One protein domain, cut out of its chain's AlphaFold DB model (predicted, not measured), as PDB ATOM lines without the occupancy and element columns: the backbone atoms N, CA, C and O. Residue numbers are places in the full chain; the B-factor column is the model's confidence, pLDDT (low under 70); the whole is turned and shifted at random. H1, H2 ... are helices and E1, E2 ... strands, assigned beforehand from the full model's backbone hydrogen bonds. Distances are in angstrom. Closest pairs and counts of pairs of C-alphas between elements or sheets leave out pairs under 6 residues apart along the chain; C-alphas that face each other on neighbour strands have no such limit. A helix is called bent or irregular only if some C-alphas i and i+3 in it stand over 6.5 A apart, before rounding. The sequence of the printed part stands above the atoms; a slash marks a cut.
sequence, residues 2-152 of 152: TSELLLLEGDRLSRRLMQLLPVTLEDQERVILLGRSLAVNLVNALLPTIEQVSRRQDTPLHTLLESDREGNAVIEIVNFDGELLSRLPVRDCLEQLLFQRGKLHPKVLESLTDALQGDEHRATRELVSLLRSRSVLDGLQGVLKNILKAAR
ATOM      1  N   THR A   2     135.436 203.540 179.440       66.81
ATOM      2  CA  THR A   2     136.905 203.623 179.631       66.81
ATOM      3  C   THR A   2     137.497 202.520 180.520       66.81
ATOM      4  O   THR A   2     138.495 201.908 180.149       66.81
ATOM      5  N   SER A   3     136.857 202.193 181.648       80.62
ATOM      6  CA  SER A   3     137.335 201.114 182.530       80.62
ATOM      7  C   SER A   3     137.328 199.732 181.870       80.62
ATOM      8  O   SER A   3     138.200 198.926 182.161       80.62
ATOM      9  N   GLU A   4     136.382 199.447 180.976       91.81
ATOM     10  CA  GLU A   4     136.279 198.141 180.309       91.81
ATOM     11  C   GLU A   4     137.418 197.927 179.308       91.81
ATOM     12  O   GLU A   4     138.024 196.857 179.276       91.81
ATOM     13  N   LEU A   5     137.791 198.980 178.574       94.69
ATOM     14  CA  LEU A   5     138.941 198.959 177.667       94.69
ATOM     15  C   LEU A   5     140.241 198.629 178.411       94.69
ATOM     16  O   LEU A   5     141.019 197.789 177.961       94.69
ATOM     17  N   LEU A   6     140.453 199.230 179.585       96.06
ATOM     18  CA  LEU A   6     141.635 198.944 180.404       96.06
ATOM     19  C   LEU A   6     141.623 197.532 180.989       96.06
ATOM     20  O   LEU A   6     142.686 196.929 181.120       96.06
ATOM     21  N   LEU A   7     140.451 196.981 181.314       96.38
ATOM     22  CA  LEU A   7     140.341 195.591 181.762       96.38
ATOM     23  C   LEU A   7     140.715 194.612 180.643       96.38
ATOM     24  O   LEU A   7     141.440 193.655 180.906       96.38
ATOM     25  N   LEU A   8     140.305 194.879 179.399       95.94
ATOM     26  CA  LEU A   8     140.685 194.065 178.239       95.94
ATOM     27  C   LEU A   8     142.190 194.135 177.948       95.94
ATOM     28  O   LEU A   8     142.815 193.102 177.688       95.94
ATOM     29  N   GLU A   9     142.797 195.321 178.035       96.56
ATOM     30  CA  GLU A   9     144.260 195.450 177.959       96.56
ATOM     31  C   GLU A   9     144.953 194.731 179.116       96.56
ATOM     32  O   GLU A   9     145.965 194.056 178.921       96.56
ATOM     33  N   GLY A  10     144.369 194.800 180.311       97.12
ATOM     34  CA  GLY A  10     144.793 194.035 181.473       97.12
ATOM     35  C   GLY A  10     144.774 192.530 181.230       97.12
ATOM     36  O   GLY A  10     145.737 191.844 181.564       97.12
ATOM     37  N   ASP A  11     143.737 192.004 180.581       97.00
ATOM     38  CA  ASP A  11     143.635 190.585 180.223       97.00
ATOM     39  C   ASP A  11     144.667 190.185 179.162       97.00
ATOM     40  O   ASP A  11     145.282 189.117 179.252       97.00
ATOM     41  N   ARG A  12     144.917 191.052 178.171       96.31
ATOM     42  CA  ARG A  12     146.003 190.861 177.193       96.31
ATOM     43  C   ARG A  12     147.367 190.826 177.884       96.31
ATOM     44  O   ARG A  12     148.150 189.913 177.616       96.31
ATOM     45  N   LEU A  13     147.629 191.766 178.792       97.06
ATOM     46  CA  LEU A  13     148.853 191.804 179.590       97.06
ATOM     47  C   LEU A  13     148.986 190.536 180.438       97.06
ATOM     48  O   LEU A  13     150.035 189.902 180.416       97.06
ATOM     49  N   SER A  14     147.913 190.114 181.105       96.81
ATOM     50  CA  SER A  14     147.880 188.913 181.947       96.81
ATOM     51  C   SER A  14     148.270 187.661 181.169       96.81
ATOM     52  O   SER A  14     149.134 186.911 181.615       96.81
ATOM     53  N   ARG A  15     147.718 187.466 179.962       95.56
ATOM     54  CA  ARG A  15     148.097 186.347 179.082       95.56
ATOM     55  C   ARG A  15     149.588 186.341 178.761       95.56
ATOM     56  O   ARG A  15     150.201 185.279 178.724       95.56
ATOM     57  N   ARG A  16     150.185 187.515 178.550       95.19
ATOM     58  CA  ARG A  16     151.629 187.624 178.324       95.19
ATOM     59  C   ARG A  16     152.431 187.368 179.598       95.19
ATOM     60  O   ARG A  16     153.453 186.698 179.532       95.19
ATOM     61  N   LEU A  17     151.981 187.866 180.747       95.06
ATOM     62  CA  LEU A  17     152.633 187.614 182.032       95.06
ATOM     63  C   LEU A  17     152.641 186.118 182.371       95.06
ATOM     64  O   LEU A  17     153.674 185.618 182.801       95.06
ATOM     65  N   MET A  18     151.563 185.382 182.083       94.62
ATOM     66  CA  MET A  18     151.517 183.922 182.265       94.62
ATOM     67  C   MET A  18     152.595 183.177 181.464       94.62
ATOM     68  O   MET A  18     153.034 182.113 181.878       94.62
ATOM     69  N   GLN A  19     153.042 183.725 180.329       92.69
ATOM     70  CA  GLN A  19     154.108 183.127 179.515       92.69
ATOM     71  C   GLN A  19     155.518 183.426 180.050       92.69
ATOM     72  O   GLN A  19     156.485 182.819 179.596       92.69
ATOM     73  N   LEU A  20     155.652 184.400 180.953       92.38
ATOM     74  CA  LEU A  20     156.940 184.934 181.405       92.38
ATOM     75  C   LEU A  20     157.220 184.659 182.882       92.38
ATOM     76  O   LEU A  20     158.382 184.599 183.279       92.38
ATOM     77  N   LEU A  21     156.170 184.539 183.691       90.56
ATOM     78  CA  LEU A  21     156.257 184.276 185.119       90.56
ATOM     79  C   LEU A  21     156.255 182.761 185.378       90.56
ATOM     80  O   LEU A  21     155.616 182.017 184.632       90.56
ATOM     81  N   PRO A  22     156.941 182.285 186.430       86.38
ATOM     82  CA  PRO A  22     156.904 180.881 186.828       86.38
ATOM     83  C   PRO A  22     155.573 180.572 187.533       86.38
ATOM     84  O   PRO A  22     155.526 180.485 188.757       86.38
ATOM     85  N   VAL A  23     154.488 180.465 186.763       89.50
ATOM     86  CA  VAL A  23     153.116 180.301 187.273       89.50
ATOM     87  C   VAL A  23     152.534 178.932 186.954       89.50
ATOM     88  O   VAL A  23     152.847 178.319 185.932       89.50
ATOM     89  N   THR A  24     151.657 178.468 187.836       88.00
ATOM     90  CA  THR A  24     150.838 177.267 187.662       88.00
ATOM     91  C   THR A  24     149.413 177.635 187.231       88.00
ATOM     92  O   THR A  24     149.056 178.810 187.142       88.00
ATOM     93  N   LEU A  25     148.572 176.631 186.960       85.31
ATOM     94  CA  LEU A  25     147.148 176.854 186.672       85.31
ATOM     95  C   LEU A  25     146.405 177.501 187.853       85.31
ATOM     96  O   LEU A  25     145.492 178.291 187.633       85.31
ATOM     97  N   GLU A  26     146.815 177.214 189.089       87.31
ATOM     98  CA  GLU A  26     146.195 177.767 190.300       87.31
ATOM     99  C   GLU A  26     146.457 179.276 190.447       87.31
ATOM    100  O   GLU A  26     145.660 179.999 191.042       87.31
ATOM    101  N   ASP A  27     147.527 179.784 189.829       89.94
ATOM    102  CA  ASP A  27     147.899 181.201 189.868       89.94
ATOM    103  C   ASP A  27     147.131 182.056 188.845       89.94
ATOM    104  O   ASP A  27     147.266 183.284 188.831       89.94
ATOM    105  N   GLN A  28     146.331 181.438 187.968       91.31
ATOM    106  CA  GLN A  28     145.730 182.105 186.811       91.31
ATOM    107  C   GLN A  28     144.894 183.332 187.200       91.31
ATOM    108  O   GLN A  28     145.059 184.401 186.607       91.31
ATOM    109  N   GLU A  29     144.029 183.210 188.208       92.00
ATOM    110  CA  GLU A  29     143.185 184.319 188.675       92.00
ATOM    111  C   GLU A  29     144.021 185.474 189.235       92.00
ATOM    112  O   GLU A  29     143.746 186.645 188.959       92.00
ATOM    113  N   ARG A  30     145.101 185.157 189.957       92.00
ATOM    114  CA  ARG A  30     146.021 186.162 190.496       92.00
ATOM    115  C   ARG A  30     146.749 186.903 189.389       92.00
ATOM    116  O   ARG A  30     146.805 188.129 189.428       92.00
ATOM    117  N   VAL A  31     147.252 186.203 188.375       94.94
ATOM    118  CA  VAL A  31     147.910 186.858 187.234       94.94
ATOM    119  C   VAL A  31     146.935 187.776 186.491       94.94
ATOM    120  O   VAL A  31     147.328 188.879 186.107       94.94
ATOM    121  N   ILE A  32     145.668 187.368 186.341       95.12
ATOM    122  CA  ILE A  32     144.609 188.206 185.751       95.12
ATOM    123  C   ILE A  32     144.402 189.488 186.564       95.12
ATOM    124  O   ILE A  32     144.372 190.589 186.005       95.12
ATOM    125  N   LEU A  33     144.303 189.370 187.889       93.19
ATOM    126  CA  LEU A  33     144.178 190.524 188.782       93.19
ATOM    127  C   LEU A  33     145.391 191.455 188.686       93.19
ATOM    128  O   LEU A  33     145.215 192.672 188.601       93.19
ATOM    129  N   LEU A  34     146.610 190.906 188.642       94.44
ATOM    130  CA  LEU A  34     147.830 191.699 188.483       94.44
ATOM    131  C   LEU A  34     147.833 192.456 187.152       94.44
ATOM    132  O   LEU A  34     148.045 193.667 187.152       94.44
ATOM    133  N   GLY A  35     147.557 191.792 186.027       96.06
ATOM    134  CA  GLY A  35     147.561 192.454 184.722       96.06
ATOM    135  C   GLY A  35     146.493 193.544 184.609       96.06
ATOM    136  O   GLY A  35     146.798 194.649 184.156       96.06
ATOM    137  N   ARG A  36     145.272 193.294 185.101       96.31
ATOM    138  CA  ARG A  36     144.206 194.311 185.189       96.31
ATOM    139  C   ARG A  36     144.601 195.488 186.072       96.31
ATOM    140  O   ARG A  36     144.446 196.636 185.661       96.31
ATOM    141  N   SER A  37     145.150 195.213 187.253       94.75
ATOM    142  CA  SER A  37     145.598 196.249 188.183       94.75
ATOM    143  C   SER A  37     146.703 197.115 187.577       94.75
ATOM    144  O   SER A  37     146.633 198.340 187.657       94.75
ATOM    145  N   LEU A  38     147.691 196.511 186.912       95.62
ATOM    146  CA  LEU A  38     148.759 197.243 186.230       95.62
ATOM    147  C   LEU A  38     148.209 198.137 185.118       95.62
ATOM    148  O   LEU A  38     148.538 199.319 185.089       95.62
ATOM    149  N   ALA A  39     147.364 197.597 184.235       96.75
ATOM    150  CA  ALA A  39     146.797 198.355 183.122       96.75
ATOM    151  C   ALA A  39     146.005 199.571 183.616       96.75
ATOM    152  O   ALA A  39     146.252 200.696 183.182       96.75
ATOM    153  N   VAL A  40     145.109 199.362 184.584       95.19
ATOM    154  CA  VAL A  40     144.281 200.432 185.148       95.19
ATOM    155  C   VAL A  40     145.139 201.486 185.844       95.19
ATOM    156  O   VAL A  40     145.007 202.672 185.551       95.19
ATOM    157  N   ASN A  41     146.036 201.078 186.742       93.94
ATOM    158  CA  ASN A  41     146.796 202.032 187.549       93.94
ATOM    159  C   ASN A  41     147.822 202.814 186.726       93.94
ATOM    160  O   ASN A  41     147.946 204.025 186.904       93.94
ATOM    161  N   LEU A  42     148.543 202.154 185.815       94.94
ATOM    162  CA  LEU A  42     149.544 202.828 184.991       94.94
ATOM    163  C   LEU A  42     148.901 203.818 184.025       94.94
ATOM    164  O   LEU A  42     149.384 204.942 183.909       94.94
ATOM    165  N   VAL A  43     147.802 203.439 183.366       95.19
ATOM    166  CA  VAL A  43     147.136 204.339 182.417       95.19
ATOM    167  C   VAL A  43     146.459 205.494 183.148       95.19
ATOM    168  O   VAL A  43     146.671 206.645 182.773       95.19
ATOM    169  N   ASN A  44     145.741 205.233 184.243       93.19
ATOM    170  CA  ASN A  44     145.107 206.299 185.026       93.19
ATOM    171  C   ASN A  44     146.120 207.262 185.658       93.19
ATOM    172  O   ASN A  44     145.786 208.420 185.889       93.19
ATOM    173  N   ALA A  45     147.352 206.817 185.927       91.94
ATOM    174  CA  ALA A  45     148.432 207.706 186.343       91.94
ATOM    175  C   ALA A  45     149.039 208.479 185.158       91.94
ATOM    176  O   ALA A  45     149.377 209.657 185.293       91.94
ATOM    177  N   LEU A  46     149.177 207.837 183.995       92.62
ATOM    178  CA  LEU A  46     149.800 208.414 182.803       92.62
ATOM    179  C   LEU A  46     148.993 209.584 182.225       92.62
ATOM    180  O   LEU A  46     149.579 210.635 181.973       92.62
ATOM    181  N   LEU A  47     147.678 209.425 182.044       93.81
ATOM    182  CA  LEU A  47     146.809 210.433 181.414       93.81
ATOM    183  C   LEU A  47     146.928 211.830 182.067       93.81
ATOM    184  O   LEU A  47     147.396 212.759 181.405       93.81
ATOM    185  N   PRO A  48     146.640 212.010 183.374       93.88
ATOM    186  CA  PRO A  48     146.777 213.315 184.020       93.88
ATOM    187  C   PRO A  48     148.231 213.801 184.069       93.88
ATOM    188  O   PRO A  48     148.476 215.008 184.063       93.88
ATOM    189  N   THR A  49     149.208 212.887 184.085       93.44
ATOM    190  CA  THR A  49     150.630 213.252 184.051       93.44
ATOM    191  C   THR A  49     151.001 213.900 182.717       93.44
ATOM    192  O   THR A  49     151.695 214.918 182.720       93.44
ATOM    193  N   ILE A  50     150.521 213.366 181.587       93.06
ATOM    194  CA  ILE A  50     150.726 213.968 180.260       93.06
ATOM    195  C   ILE A  50     150.179 215.395 180.249       93.06
ATOM    196  O   ILE A  50     150.892 216.332 179.885       93.06
ATOM    197  N   GLU A  51     148.940 215.587 180.697       94.94
ATOM    198  CA  GLU A  51     148.319 216.911 180.699       94.94
ATOM    199  C   GLU A  51     149.041 217.892 181.632       94.94
ATOM    200  O   GLU A  51     149.260 219.053 181.292       94.94
ATOM    201  N   GLN A  52     149.461 217.443 182.815       95.06
ATOM    202  CA  GLN A  52     150.180 218.292 183.761       95.06
ATOM    203  C   GLN A  52     151.569 218.693 183.245       95.06
ATOM    204  O   GLN A  52     151.974 219.847 183.400       95.06
ATOM    205  N   VAL A  53     152.318 217.757 182.656       93.62
ATOM    206  CA  VAL A  53     153.662 218.030 182.131       93.62
ATOM    207  C   VAL A  53     153.590 218.914 180.890       93.62
ATOM    208  O   VAL A  53     154.375 219.850 180.778       93.62
ATOM    209  N   SER A  54     152.641 218.656 179.993       93.25
ATOM    210  CA  SER A  54     152.466 219.425 178.758       93.25
ATOM    211  C   SER A  54     152.078 220.886 179.032       93.25
ATOM    212  O   SER A  54     152.703 221.798 178.487       93.25
ATOM    213  N   ARG A  55     151.179 221.135 179.999       93.50
ATOM    214  CA  ARG A  55     150.867 222.491 180.498       93.50
ATOM    215  C   ARG A  55     152.094 223.223 181.043       93.50
ATOM    216  O   ARG A  55     152.235 224.416 180.822       93.50
ATOM    217  N   ARG A  56     152.996 222.523 181.739       93.00
ATOM    218  CA  ARG A  56     154.250 223.110 182.257       93.00
ATOM    219  C   ARG A  56     155.290 223.407 181.172       93.00
ATOM    220  O   ARG A  56     156.293 224.039 181.483       93.00
ATOM    221  N   GLN A  57     155.090 222.917 179.951       89.44
ATOM    222  CA  GLN A  57     155.947 223.181 178.792       89.44
ATOM    223  C   GLN A  57     155.281 224.121 177.777       89.44
ATOM    224  O   GLN A  57     155.665 224.113 176.609       89.44
ATOM    225  N   ASP A  58     154.259 224.877 178.193       89.12
ATOM    226  CA  ASP A  58     153.512 225.824 177.352       89.12
ATOM    227  C   ASP A  58     152.926 225.197 176.070       89.12
ATOM    228  O   ASP A  58     152.653 225.879 175.089       89.12
ATOM    229  N   THR A  59     152.714 223.879 176.081       90.38
ATOM    230  CA  THR A  59     152.108 223.117 174.981       90.38
ATOM    231  C   THR A  59     150.966 222.287 175.566       90.38
ATOM    232  O   THR A  59     151.133 221.086 175.752       90.38
ATOM    233  N   PRO A  60     149.845 222.898 175.990       92.88
ATOM    234  CA  PRO A  60     148.788 222.186 176.699       92.88
ATOM    235  C   PRO A  60     148.176 221.091 175.819       92.88
ATOM    236  O   PRO A  60     147.656 221.363 174.738       92.88
ATOM    237  N   LEU A  61     148.229 219.855 176.315       95.25
ATOM    238  CA  LEU A  61     147.620 218.689 175.685       95.25
ATOM    239  C   LEU A  61     146.460 218.173 176.526       95.25
ATOM    240  O   LEU A  61     146.475 218.273 177.758       95.25
ATOM    241  N   HIS A  62     145.503 217.557 175.847       95.75
ATOM    242  CA  HIS A  62     144.437 216.777 176.452       95.75
ATOM    243  C   HIS A  62     144.547 215.322 176.023       95.75
ATOM    244  O   HIS A  62     144.975 215.018 174.906       95.75
ATOM    245  N   THR A  63     144.181 214.424 176.932       95.12
ATOM    246  CA  THR A  63     144.237 212.985 176.676       95.12
ATOM    247  C   THR A  63     142.864 212.352 176.800       95.12
ATOM    248  O   THR A  63     142.144 212.596 177.766       95.12
ATOM    249  N   LEU A  64     142.512 211.518 175.827       94.50
ATOM    250  CA  LEU A  64     141.262 210.766 175.808       94.50
ATOM    251  C   LEU A  64     141.587 209.281 175.696       94.50
ATOM    252  O   LEU A  64     142.509 208.899 174.979       94.50
ATOM    253  N   LEU A  65     140.848 208.444 176.418       95.75
ATOM    254  CA  LEU A  65     140.961 206.997 176.292       95.75
ATOM    255  C   LEU A  65     139.793 206.484 175.456       95.75
ATOM    256  O   LEU A  65     138.659 206.467 175.929       95.75
ATOM    257  N   GLU A  66     140.103 206.024 174.253       95.62
ATOM    258  CA  GLU A  66     139.135 205.574 173.259       95.62
ATOM    259  C   GLU A  66     139.436 204.144 172.803       95.62
ATOM    260  O   GLU A  66     140.496 203.579 173.084       95.62
ATOM    261  N   SER A  67     138.488 203.541 172.091       95.62
ATOM    262  CA  SER A  67     138.717 202.290 171.367       95.62
ATOM    263  C   SER A  67     139.096 202.567 169.916       95.62
ATOM    264  O   SER A  67     138.449 203.380 169.253       95.62
ATOM    265  N   ASP A  68     140.080 201.848 169.379       93.88
ATOM    266  CA  ASP A  68     140.307 201.817 167.934       93.88
ATOM    267  C   ASP A  68     139.237 200.987 167.194       93.88
ATOM    268  O   ASP A  68     138.292 200.453 167.779       93.88
ATOM    269  N   ARG A  69     139.389 200.865 165.870       91.19
ATOM    270  CA  ARG A  69     138.468 200.098 165.012       91.19
ATOM    271  C   ARG A  69     138.454 198.595 165.308       91.19
ATOM    272  O   ARG A  69     137.521 197.917 164.895       91.19
ATOM    273  N   GLU A  70     139.479 198.087 165.981       91.12
ATOM    274  CA  GLU A  70     139.617 196.687 166.381       91.12
ATOM    275  C   GLU A  70     139.185 196.465 167.844       91.12
ATOM    276  O   GLU A  70     139.216 195.336 168.337       91.12
ATOM    277  N   GLY A  71     138.757 197.522 168.547       90.19
ATOM    278  CA  GLY A  71     138.374 197.466 169.955       90.19
ATOM    279  C   GLY A  71     139.562 197.428 170.923       90.19
ATOM    280  O   GLY A  71     139.399 197.033 172.080       90.19
ATOM    281  N   ASN A  72     140.768 197.796 170.485       93.12
ATOM    282  CA  ASN A  72     141.911 197.976 171.381       93.12
ATOM    283  C   ASN A  72     141.873 199.359 172.028       93.12
ATOM    284  O   ASN A  72     141.390 200.321 171.430       93.12
ATOM    285  N   ALA A  73     142.409 199.469 173.242       96.75
ATOM    286  CA  ALA A  73     142.446 200.745 173.934       96.75
ATOM    287  C   ALA A  73     143.566 201.629 173.367       96.75
ATOM    288  O   ALA A  73     144.728 201.217 173.278       96.75
ATOM    289  N   VAL A  74     143.228 202.868 173.030       96.75
ATOM    290  CA  VAL A  74     144.145 203.868 172.485       96.75
ATOM    291  C   VAL A  74     143.990 205.165 173.263       96.75
ATOM    292  O   VAL A  74     142.884 205.609 173.559       96.75
ATOM    293  N   ILE A  75     145.121 205.774 173.596       96.19
ATOM    294  CA  ILE A  75     145.181 207.117 174.155       96.19
ATOM    295  C   ILE A  75     145.274 208.089 172.982       96.19
ATOM    296  O   ILE A  75     146.278 208.114 172.267       96.19
ATOM    297  N   GLU A  76     144.226 208.871 172.767       95.94
ATOM    298  CA  GLU A  76     144.263 210.000 171.848       95.94
ATOM    299  C   GLU A  76     144.857 211.215 172.548       95.94
ATOM    300  O   GLU A  76     144.560 211.497 173.712       95.94
ATOM    301  N   ILE A  77     145.714 211.927 171.828       95.62
ATOM    302  CA  ILE A  77     146.381 213.132 172.301       95.62
ATOM    303  C   ILE A  77     145.946 214.264 171.394       95.62
ATOM    304  O   ILE A  77     146.238 214.246 170.195       95.62
ATOM    305  N   VAL A  78     145.254 215.236 171.975       95.81
ATOM    306  CA  VAL A  78     144.706 216.383 171.254       95.81
ATOM    307  C   VAL A  78     145.304 217.682 171.787       95.81
ATOM    308  O   VAL A  78     145.672 217.766 172.965       95.81
ATOM    309  N   ASN A  79     145.445 218.684 170.922       93.69
ATOM    310  CA  ASN A  79     145.837 220.029 171.347       93.69
ATOM    311  C   ASN A  79     144.650 220.788 171.969       93.69
ATOM    312  O   ASN A  79     143.545 220.260 172.105       93.69
ATOM    313  N   PHE A  80     144.888 222.040 172.361       87.56
ATOM    314  CA  PHE A  80     143.858 222.914 172.924       87.56
ATOM    315  C   PHE A  80     142.687 223.176 171.960       87.56
ATOM    316  O   PHE A  80     141.549 223.306 172.407       87.56
ATOM    317  N   ASP A  81     142.950 223.194 170.653       90.06
ATOM    318  CA  ASP A  81     141.940 223.397 169.609       90.06
ATOM    319  C   ASP A  81     141.135 222.116 169.297       90.06
ATOM    320  O   ASP A  81     140.202 222.138 168.493       90.06
ATOM    321  N   GLY A  82     141.458 220.997 169.958       90.56
ATOM    322  CA  GLY A  82     140.798 219.704 169.771       90.56
ATOM    323  C   GLY A  82     141.307 218.916 168.565       90.56
ATOM    324  O   GLY A  82     140.723 217.891 168.211       90.56
ATOM    325  N   GLU A  83     142.392 219.358 167.930       93.94
ATOM    326  CA  GLU A  83     143.013 218.639 166.826       93.94
ATOM    327  C   GLU A  83     143.769 217.418 167.347       93.94
ATOM    328  O   GLU A  83     144.573 217.502 168.281       93.94
ATOM    329  N   LEU A  84     143.531 216.269 166.714       94.75
ATOM    330  CA  LEU A  84     144.232 215.030 167.012       94.75
ATOM    331  C   LEU A  84     145.687 215.116 166.542       94.75
ATOM    332  O   LEU A  84     145.961 215.109 165.344       94.75
ATOM    333  N   LEU A  85     146.615 215.124 167.495       93.69
ATOM    334  CA  LEU A  85     148.051 215.145 167.225       93.69
ATOM    335  C   LEU A  85     148.630 213.738 167.102       93.69
ATOM    336  O   LEU A  85     149.498 213.477 166.274       93.69
ATOM    337  N   SER A  86     148.189 212.825 167.969       92.81
ATOM    338  CA  SER A  86     148.736 211.473 168.021       92.81
ATOM    339  C   SER A  86     147.770 210.478 168.653       92.81
ATOM    340  O   SER A  86     146.890 210.835 169.436       92.81
ATOM    341  N   ARG A  87     147.971 209.205 168.316       94.31
ATOM    342  CA  ARG A  87     147.283 208.050 168.890       94.31
ATOM    343  C   ARG A  87     148.320 207.080 169.419       94.31
ATOM    344  O   ARG A  87     149.202 206.656 168.676       94.31
ATOM    345  N   LEU A  88     148.192 206.716 170.685       94.12
ATOM    346  CA  LEU A  88     149.125 205.834 171.364       94.12
ATOM    347  C   LEU A  88     148.389 204.593 171.879       94.12
ATOM    348  O   LEU A  88     147.602 204.709 172.821       94.12
ATOM    349  N   PRO A  89     148.617 203.407 171.291       96.06
ATOM    350  CA  PRO A  89     148.041 202.173 171.811       96.06
ATOM    351  C   PRO A  89     148.444 201.955 173.272       96.06
ATOM    352  O   PRO A  89     149.625 202.019 173.618       96.06
ATOM    353  N   VAL A  90     147.476 201.651 174.140       96.38
ATOM    354  CA  VAL A  90     147.740 201.396 175.569       96.38
ATOM    355  C   VAL A  90     148.711 200.233 175.741       96.38
ATOM    356  O   VAL A  90     149.593 200.282 176.598       96.38
ATOM    357  N   ARG A  91     148.602 199.211 174.888       95.44
ATOM    358  CA  ARG A  91     149.542 198.090 174.842       95.44
ATOM    359  C   ARG A  91     150.994 198.555 174.707       95.44
ATOM    360  O   ARG A  91     151.855 198.029 175.407       95.44
ATOM    361  N   ASP A  92     151.256 199.539 173.855       94.56
ATOM    362  CA  ASP A  92     152.608 200.041 173.608       94.56
ATOM    363  C   ASP A  92     153.113 200.880 174.789       94.56
ATOM    364  O   ASP A  92     154.296 200.814 175.128       94.56
ATOM    365  N   CYS A  93     152.223 201.607 175.478       94.19
ATOM    366  CA  CYS A  93     152.551 202.235 176.762       94.19
ATOM    367  C   CYS A  93     152.981 201.187 177.789       94.19
ATOM    368  O   CYS A  93     154.042 201.311 178.392       94.19
ATOM    369  N   LEU A  94     152.165 200.147 177.986       95.94
ATOM    370  CA  LEU A  94     152.456 199.082 178.949       95.94
ATOM    371  C   LEU A  94     153.755 198.354 178.593       95.94
ATOM    372  O   LEU A  94     154.531 198.026 179.490       95.94
ATOM    373  N   GLU A  95     154.036 198.178 177.299       94.44
ATOM    374  CA  GLU A  95     155.309 197.648 176.816       94.44
ATOM    375  C   GLU A  95     156.487 198.517 177.262       94.44
ATOM    376  O   GLU A  95     157.422 198.017 177.882       94.44
ATOM    377  N   GLN A  96     156.431 199.825 176.997       93.50
ATOM    378  CA  GLN A  96     157.501 200.762 177.357       93.50
ATOM    379  C   GLN A  96     157.696 200.898 178.873       93.50
ATOM    380  O   GLN A  96     158.804 201.184 179.324       93.50
ATOM    381  N   LEU A  97     156.633 200.706 179.658       94.69
ATOM    382  CA  LEU A  97     156.663 200.836 181.115       94.69
ATOM    383  C   LEU A  97     157.208 199.586 181.814       94.69
ATOM    384  O   LEU A  97     157.901 199.700 182.825       94.69
ATOM    385  N   LEU A  98     156.869 198.398 181.309       95.75
ATOM    386  CA  LEU A  98     157.112 197.132 182.009       95.75
ATOM    387  C   LEU A  98     158.241 196.302 181.391       95.75
ATOM    388  O   LEU A  98     158.815 195.443 182.070       95.75
ATOM    389  N   PHE A  99     158.569 196.540 180.119       94.50
ATOM    390  CA  PHE A  99     159.491 195.714 179.352       94.50
ATOM    391  C   PHE A  99     160.722 196.496 178.896       94.50
ATOM    392  O   PHE A  99     160.684 197.672 178.554       94.50
ATOM    393  N   GLN A 100     161.843 195.787 178.825       90.75
ATOM    394  CA  GLN A 100     163.086 196.249 178.238       90.75
ATOM    395  C   GLN A 100     163.536 195.233 177.189       90.75
ATOM    396  O   GLN A 100     163.796 194.069 177.497       90.75
ATOM    397  N   ARG A 101     163.638 195.673 175.925       87.25
ATOM    398  CA  ARG A 101     164.034 194.817 174.786       87.25
ATOM    399  C   ARG A 101     163.168 193.543 174.676       87.25
ATOM    400  O   ARG A 101     163.688 192.451 174.469       87.25
ATOM    401  N   GLY A 102     161.854 193.688 174.872       87.88
ATOM    402  CA  GLY A 102     160.859 192.608 174.768       87.88
ATOM    403  C   GLY A 102     160.761 191.669 175.980       87.88
ATOM    404  O   GLY A 102     159.870 190.820 176.014       87.88
ATOM    405  N   LYS A 103     161.630 191.822 176.987       91.94
ATOM    406  CA  LYS A 103     161.600 191.058 178.245       91.94
ATOM    407  C   LYS A 103     161.092 191.934 179.381       91.94
ATOM    408  O   LYS A 103     161.333 193.135 179.351       91.94
ATOM    409  N   LEU A 104     160.428 191.354 180.383       93.88
ATOM    410  CA  LEU A 104     160.089 192.112 181.591       93.88
ATOM    411  C   LEU A 104     161.362 192.699 182.192       93.88
ATOM    412  O   LEU A 104     162.389 192.018 182.275       93.88
ATOM    413  N   HIS A 105     161.297 193.961 182.605       94.25
ATOM    414  CA  HIS A 105     162.407 194.553 183.327       94.25
ATOM    415  C   HIS A 105     162.672 193.728 184.605       94.25
ATOM    416  O   HIS A 105     161.708 193.374 185.288       94.25
ATOM    417  N   PRO A 106     163.935 193.439 184.984       92.88
ATOM    418  CA  PRO A 106     164.234 192.547 186.108       92.88
ATOM    419  C   PRO A 106     163.518 192.922 187.409       92.88
ATOM    420  O   PRO A 106     162.986 192.054 188.091       92.88
ATOM    421  N   LYS A 107     163.418 194.224 187.710       92.31
ATOM    422  CA  LYS A 107     162.700 194.695 188.904       92.31
ATOM    423  C   LYS A 107     161.184 194.482 188.839       92.31
ATOM    424  O   LYS A 107     160.559 194.214 189.856       92.31
ATOM    425  N   VAL A 108     160.600 194.605 187.647       94.06
ATOM    426  CA  VAL A 108     159.174 194.338 187.418       94.06
ATOM    427  C   VAL A 108     158.919 192.842 187.584       94.06
ATOM    428  O   VAL A 108     157.995 192.461 188.289       94.06
ATOM    429  N   LEU A 109     159.776 191.999 187.003       94.31
ATOM    430  CA  LEU A 109     159.708 190.546 187.148       94.31
ATOM    431  C   LEU A 109     159.778 190.107 188.619       94.31
ATOM    432  O   LEU A 109     158.952 189.305 189.048       94.31
ATOM    433  N   GLU A 110     160.731 190.648 189.381       92.31
ATOM    434  CA  GLU A 110     160.892 190.384 190.817       92.31
ATOM    435  C   GLU A 110     159.610 190.732 191.587       92.31
ATOM    436  O   GLU A 110     158.990 189.842 192.164       92.31
ATOM    437  N   SER A 111     159.137 191.981 191.495       93.50
ATOM    438  CA  SER A 111     157.934 192.414 192.219       93.50
ATOM    439  C   SER A 111     156.672 191.658 191.796       93.50
ATOM    440  O   SER A 111     155.825 191.376 192.638       93.50
ATOM    441  N   LEU A 112     156.523 191.283 190.520       94.12
ATOM    442  CA  LEU A 112     155.387 190.459 190.089       94.12
ATOM    443  C   LEU A 112     155.471 189.031 190.627       94.12
ATOM    444  O   LEU A 112     154.449 188.472 191.015       94.12
ATOM    445  N   THR A 113     156.669 188.454 190.698       92.50
ATOM    446  CA  THR A 113     156.873 187.123 191.287       92.50
ATOM    447  C   THR A 113     156.571 187.144 192.786       92.50
ATOM    448  O   THR A 113     155.841 186.285 193.283       92.50
ATOM    449  N   ASP A 114     157.046 188.168 193.499       91.69
ATOM    450  CA  ASP A 114     156.763 188.358 194.923       91.69
ATOM    451  C   ASP A 114     155.279 188.622 195.205       91.69
ATOM    452  O   ASP A 114     154.744 188.152 196.214       91.69
ATOM    453  N   ALA A 115     154.600 189.345 194.311       91.75
ATOM    454  CA  ALA A 115     153.166 189.584 194.413       91.75
ATOM    455  C   ALA A 115     152.349 188.294 194.245       91.75
ATOM    456  O   ALA A 115     151.340 188.121 194.925       91.75
ATOM    457  N   LEU A 116     152.787 187.383 193.370       90.56
ATOM    458  CA  LEU A 116     152.115 186.102 193.130       90.56
ATOM    459  C   LEU A 116     152.248 185.130 194.304       90.56
ATOM    460  O   LEU A 116     151.277 184.473 194.671       90.56
ATOM    461  N   GLN A 117     153.433 185.059 194.908       87.06
ATOM    462  CA  GLN A 117     153.721 184.141 196.016       87.06
ATOM    463  C   GLN A 117     153.200 184.646 197.372       87.06
ATOM    464  O   GLN A 117     153.178 183.903 198.351       87.06
ATOM    465  N   GLY A 118     152.823 185.921 197.452       82.25
ATOM    466  CA  GLY A 118     152.381 186.564 198.682       82.25
ATOM    467  C   GLY A 118     150.921 186.319 199.056       82.25
ATOM    468  O   GLY A 118     150.132 185.742 198.307       82.25
ATOM    469  N   ASP A 119     150.542 186.817 200.232       87.25
ATOM    470  CA  ASP A 119     149.145 187.106 200.554       87.25
ATOM    471  C   ASP A 119     148.679 188.386 199.828       87.25
ATOM    472  O   ASP A 119     149.449 189.064 199.139       87.25
ATOM    473  N   GLU A 120     147.402 188.733 199.966       84.62
ATOM    474  CA  GLU A 120     146.820 189.921 199.328       84.62
ATOM    475  C   GLU A 120     147.534 191.228 199.730       84.62
ATOM    476  O   GLU A 120     147.755 192.123 198.904       84.62
ATOM    477  N   HIS A 121     147.970 191.331 200.988       87.69
ATOM    478  CA  HIS A 121     148.697 192.498 201.481       87.69
ATOM    479  C   HIS A 121     150.089 192.619 200.861       87.69
ATOM    480  O   HIS A 121     150.520 193.722 200.512       87.69
ATOM    481  N   ARG A 122     150.815 191.511 200.699       87.25
ATOM    482  CA  ARG A 122     152.096 191.485 199.990       87.25
ATOM    483  C   ARG A 122     151.902 191.809 198.514       87.25
ATOM    484  O   ARG A 122     152.624 192.669 198.022       87.25
ATOM    485  N   ALA A 123     150.893 191.241 197.852       87.75
ATOM    486  CA  ALA A 123     150.577 191.561 196.459       87.75
ATOM    487  C   ALA A 123     150.342 193.065 196.252       87.75
ATOM    488  O   ALA A 123     150.928 193.681 195.362       87.75
ATOM    489  N   THR A 124     149.554 193.683 197.133       88.75
ATOM    490  CA  THR A 124     149.288 195.126 197.093       88.75
ATOM    491  C   THR A 124     150.565 195.943 197.296       88.75
ATOM    492  O   THR A 124     150.828 196.884 196.545       88.75
ATOM    493  N   ARG A 125     151.388 195.590 198.293       92.44
ATOM    494  CA  ARG A 125     152.650 196.296 198.564       92.44
ATOM    495  C   ARG A 125     153.618 196.208 197.390       92.44
ATOM    496  O   ARG A 125     154.198 197.228 197.022       92.44
ATOM    497  N   GLU A 126     153.758 195.032 196.791       93.25
ATOM    498  CA  GLU A 126     154.641 194.834 195.641       93.25
ATOM    499  C   GLU A 126     154.153 195.578 194.404       93.25
ATOM    500  O   GLU A 126     154.953 196.220 193.728       93.25
ATOM    501  N   LEU A 127     152.842 195.601 194.149       91.38
ATOM    502  CA  LEU A 127     152.275 196.426 193.084       91.38
ATOM    503  C   LEU A 127     152.573 197.913 193.303       91.38
ATOM    504  O   LEU A 127     153.039 198.589 192.388       91.38
ATOM    505  N   VAL A 128     152.368 198.434 194.515       90.94
ATOM    506  CA  VAL A 128     152.675 199.840 194.828       90.94
ATOM    507  C   VAL A 128     154.171 200.134 194.673       90.94
ATOM    508  O   VAL A 128     154.541 201.175 194.126       90.94
ATOM    509  N   SER A 129     155.031 199.222 195.129       91.69
ATOM    510  CA  SER A 129     156.487 199.312 194.977       91.69
ATOM    511  C   SER A 129     156.896 199.344 193.501       91.69
ATOM    512  O   SER A 129     157.649 200.223 193.080       91.69
ATOM    513  N   LEU A 130     156.323 198.452 192.689       92.69
ATOM    514  CA  LEU A 130     156.542 198.362 191.247       92.69
ATOM    515  C   LEU A 130     156.140 199.653 190.535       92.69
ATOM    516  O   LEU A 130     156.939 200.185 189.764       92.69
ATOM    517  N   LEU A 131     154.949 200.193 190.821       90.56
ATOM    518  CA  LEU A 131     154.453 201.438 190.214       90.56
ATOM    519  C   LEU A 131     155.352 202.646 190.526       90.56
ATOM    520  O   LEU A 131     155.405 203.598 189.752       90.56
ATOM    521  N   ARG A 132     156.075 202.605 191.650       90.50
ATOM    522  CA  ARG A 132     157.039 203.634 192.073       90.50
ATOM    523  C   ARG A 132     158.484 203.295 191.712       90.50
ATOM    524  O   ARG A 132     159.393 204.060 192.038       90.50
ATOM    525  N   SER A 133     158.718 202.151 191.074       92.56
ATOM    526  CA  SER A 133     160.064 201.706 190.745       92.56
ATOM    527  C   SER A 133     160.692 202.616 189.695       92.56
ATOM    528  O   SER A 133     160.030 203.104 188.776       92.56
ATOM    529  N   ARG A 134     162.010 202.801 189.793       92.06
ATOM    530  CA  ARG A 134     162.766 203.606 188.830       92.06
ATOM    531  C   ARG A 134     162.567 203.133 187.387       92.06
ATOM    532  O   ARG A 134     162.443 203.965 186.507       92.06
ATOM    533  N   SER A 135     162.453 201.822 187.164       90.94
ATOM    534  CA  SER A 135     162.171 201.255 185.839       90.94
ATOM    535  C   SER A 135     160.891 201.813 185.223       90.94
ATOM    536  O   SER A 135     160.889 202.222 184.067       90.94
ATOM    537  N   VAL A 136     159.800 201.819 185.994       92.81
ATOM    538  CA  VAL A 136     158.498 202.295 185.518       92.81
ATOM    539  C   VAL A 136     158.526 203.810 185.332       92.81
ATOM    540  O   VAL A 136     158.014 204.308 184.335       92.81
ATOM    541  N   LEU A 137     159.172 204.546 186.242       92.88
ATOM    542  CA  LEU A 137     159.314 206.001 186.133       92.88
ATOM    543  C   LEU A 137     160.181 206.424 184.935       92.88
ATOM    544  O   LEU A 137     159.843 207.390 184.252       92.88
ATOM    545  N   ASP A 138     161.257 205.694 184.641       92.69
ATOM    546  CA  ASP A 138     162.103 205.927 183.467       92.69
ATOM    547  C   ASP A 138     161.326 205.612 182.172       92.69
ATOM    548  O   ASP A 138     161.377 206.387 181.212       92.69
ATOM    549  N   GLY A 139     160.541 204.526 182.160       92.00
ATOM    550  CA  GLY A 139     159.622 204.202 181.064       92.00
ATOM    551  C   GLY A 139     158.571 205.297 180.848       92.00
ATOM    552  O   GLY A 139     158.368 205.753 179.723       92.00
ATOM    553  N   LEU A 140     157.975 205.799 181.934       92.56
ATOM    554  CA  LEU A 140     157.010 206.899 181.913       92.56
ATOM    555  C   LEU A 140     157.639 208.168 181.332       92.56
ATOM    556  O   LEU A 140     157.046 208.831 180.483       92.56
ATOM    557  N   GLN A 141     158.870 208.484 181.739       92.69
ATOM    558  CA  GLN A 141     159.620 209.605 181.185       92.69
ATOM    559  C   GLN A 141     159.870 209.432 179.678       92.69
ATOM    560  O   GLN A 141     159.805 210.412 178.935       92.69
ATOM    561  N   GLY A 142     160.148 208.208 179.222       92.38
ATOM    562  CA  GLY A 142     160.284 207.869 177.806       92.38
ATOM    563  C   GLY A 142     159.001 208.128 177.016       92.38
ATOM    564  O   GLY A 142     159.035 208.858 176.023       92.38
ATOM    565  N   VAL A 143     157.867 207.615 177.505       92.25
ATOM    566  CA  VAL A 143     156.537 207.844 176.913       92.25
ATOM    567  C   VAL A 143     156.245 209.343 176.811       92.25
ATOM    568  O   VAL A 143     155.930 209.839 175.730       92.25
ATOM    569  N   LEU A 144     156.434 210.094 177.902       91.81
ATOM    570  CA  LEU A 144     156.207 211.543 177.932       91.81
ATOM    571  C   LEU A 144     157.083 212.293 176.924       91.81
ATOM    572  O   LEU A 144     156.589 213.155 176.202       91.81
ATOM    573  N   LYS A 145     158.377 211.962 176.837       91.62
ATOM    574  CA  LYS A 145     159.288 212.579 175.859       91.62
ATOM    575  C   LYS A 145     158.831 212.330 174.424       91.62
ATOM    576  O   LYS A 145     158.899 213.248 173.611       91.62
ATOM    577  N   ASN A 146     158.365 211.121 174.119       91.19
ATOM    578  CA  ASN A 146     157.886 210.771 172.783       91.19
ATOM    579  C   ASN A 146     156.619 211.553 172.420       91.19
ATOM    580  O   ASN A 146     156.547 212.115 171.330       91.19
ATOM    581  N   ILE A 147     155.670 211.655 173.354       90.56
ATOM    582  CA  ILE A 147     154.435 212.431 173.186       90.56
ATOM    583  C   ILE A 147     154.747 213.908 172.941       90.56
ATOM    584  O   ILE A 147     154.303 214.483 171.954       90.56
ATOM    585  N   LEU A 148     155.551 214.515 173.814       88.25
ATOM    586  CA  LEU A 148     155.873 215.941 173.729       88.25
ATOM    587  C   LEU A 148     156.698 216.277 172.486       88.25
ATOM    588  O   LEU A 148     156.616 217.390 171.985       88.25
ATOM    589  N   LYS A 149     157.492 215.329 171.980       88.56
ATOM    590  CA  LYS A 149     158.196 215.484 170.705       88.56
ATOM    591  C   LYS A 149     157.240 215.415 169.516       88.56
ATOM    592  O   LYS A 149     157.462 216.136 168.556       88.56
ATOM    593  N   ALA A 150     156.228 214.549 169.564       84.56
ATOM    594  CA  ALA A 150     155.230 214.425 168.502       84.56
ATOM    595  C   ALA A 150     154.245 215.605 168.463       84.56
ATOM    596  O   ALA A 150     153.646 215.858 167.428       84.56
ATOM    597  N   ALA A 151     154.082 216.307 169.586       80.31
ATOM    598  CA  ALA A 151     153.206 217.467 169.716       80.31
ATOM    599  C   ALA A 151     153.854 218.816 169.343       80.31
ATOM    600  O   ALA A 151     153.189 219.845 169.445       80.31
ATOM    601  N   ARG A 152     155.139 218.823 168.972       73.38
ATOM    602  CA  ARG A 152     155.874 220.001 168.485       73.38
ATOM    603  C   ARG A 152     155.947 219.988 166.968       73.38
ATOM    604  O   ARG A 152     155.890 221.093 166.396       73.38
TER     605      ARG A 152
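Overview. This is residues 2 to 152 of the 152 residues of an uncharacterized protein of Deinococcus sp. K2S05-167 (UniProt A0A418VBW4). One long helix, H2, runs most of the length of an elongated domain, and H1 crosses it at a slant. A small antiparallel sheet, E1, E2 and E3, has residues 43 to 55 of H2 and residues 2 to 9 of H1 over one face, while the helical hairpin H4 and H5 packs on H2 away from the sheet, H4 at residues 27 to 34 of H2 and H5 at residues 34 to 42; H3 follows E3 directly, and H6 packs across H3. The printed part has 151 residues, with six named helices and three named strands in the order H1 H2 E1 E2 E3 H3 H4 H5 H6, and the class is mostly helix. The sheet's order is E1, E2, E3. The whole is compact, with a radius of gyration of the C-alphas of 15.8 A and spans of 50 by 32 by 28 A.

Arrangement. H1, residues 2 to 18, touches H2, residues 25 to 55, at a steep tilt of 51 degrees, opposite ways; the closest C-alphas, of Gly 10 and Arg 36, are 3.8 A apart. H2 is the hub, touching the five other helices, and is irregular, with C-alphas 26 and 29 7.4 A apart. E1, residues 62 to 67, E2, residues 73 to 78, and E3, residues 84 to 89, form a meander, each strand the antiparallel neighbour of the one before. N 64 and O 76 are 2.9 A apart across the hairpin E1 and E2, and N 75 and O 88 are 2.8 A apart across the hairpin E2 and E3, within hydrogen-bond range. H1 and H2 are on the same face of the sheet, making two layers, helices over one face: H1 is over E1 and runs across the strands at a height over the sheet of 10.6 A, and H2 is over E1 and runs along them at 12.1 A. H3, residues 90 to 98, touches H6, residues 134 to 150, at a steep tilt of 43 degrees, opposite ways, with C-alphas 97 and 139 closest at 4.5 A. H6 only grazes the sheet with residues 143 to 150. H4, residues 106 to 117, and H5, residues 120 to 131, form a helical hairpin at a shallow tilt of 12 degrees, with C-alphas 115 and 123 closest at 3.8 A. H4 touches H2 with residues 112 to 116 alone; C-alphas 116 and 30 are closest, at 6.6 A. Every O i to N i+4 pair is within hydrogen-bond range in H1, H3, H4, H5 and H6, and 24 of 27 are in H2.

Along the chain. H1 begins at C-alpha 2, (136.905, 203.623, 179.631), and is 24.7 A long. H2 is 46.2 A long and ends at C-alpha 55, (150.867, 222.491, 180.498). E1 is 16.4 A long and E2 16.0 A. H6, 24.2 A long, ends at C-alpha 150, (155.230, 214.425, 168.502).

Size, cuts and confidence. The two C-alphas farthest apart, of Thr 24 and Asp 81, are 50.3 A apart. The printed part has no cut and no long link. The mean pLDDT of the printed part is 92.3, and residue 2 alone is under 70.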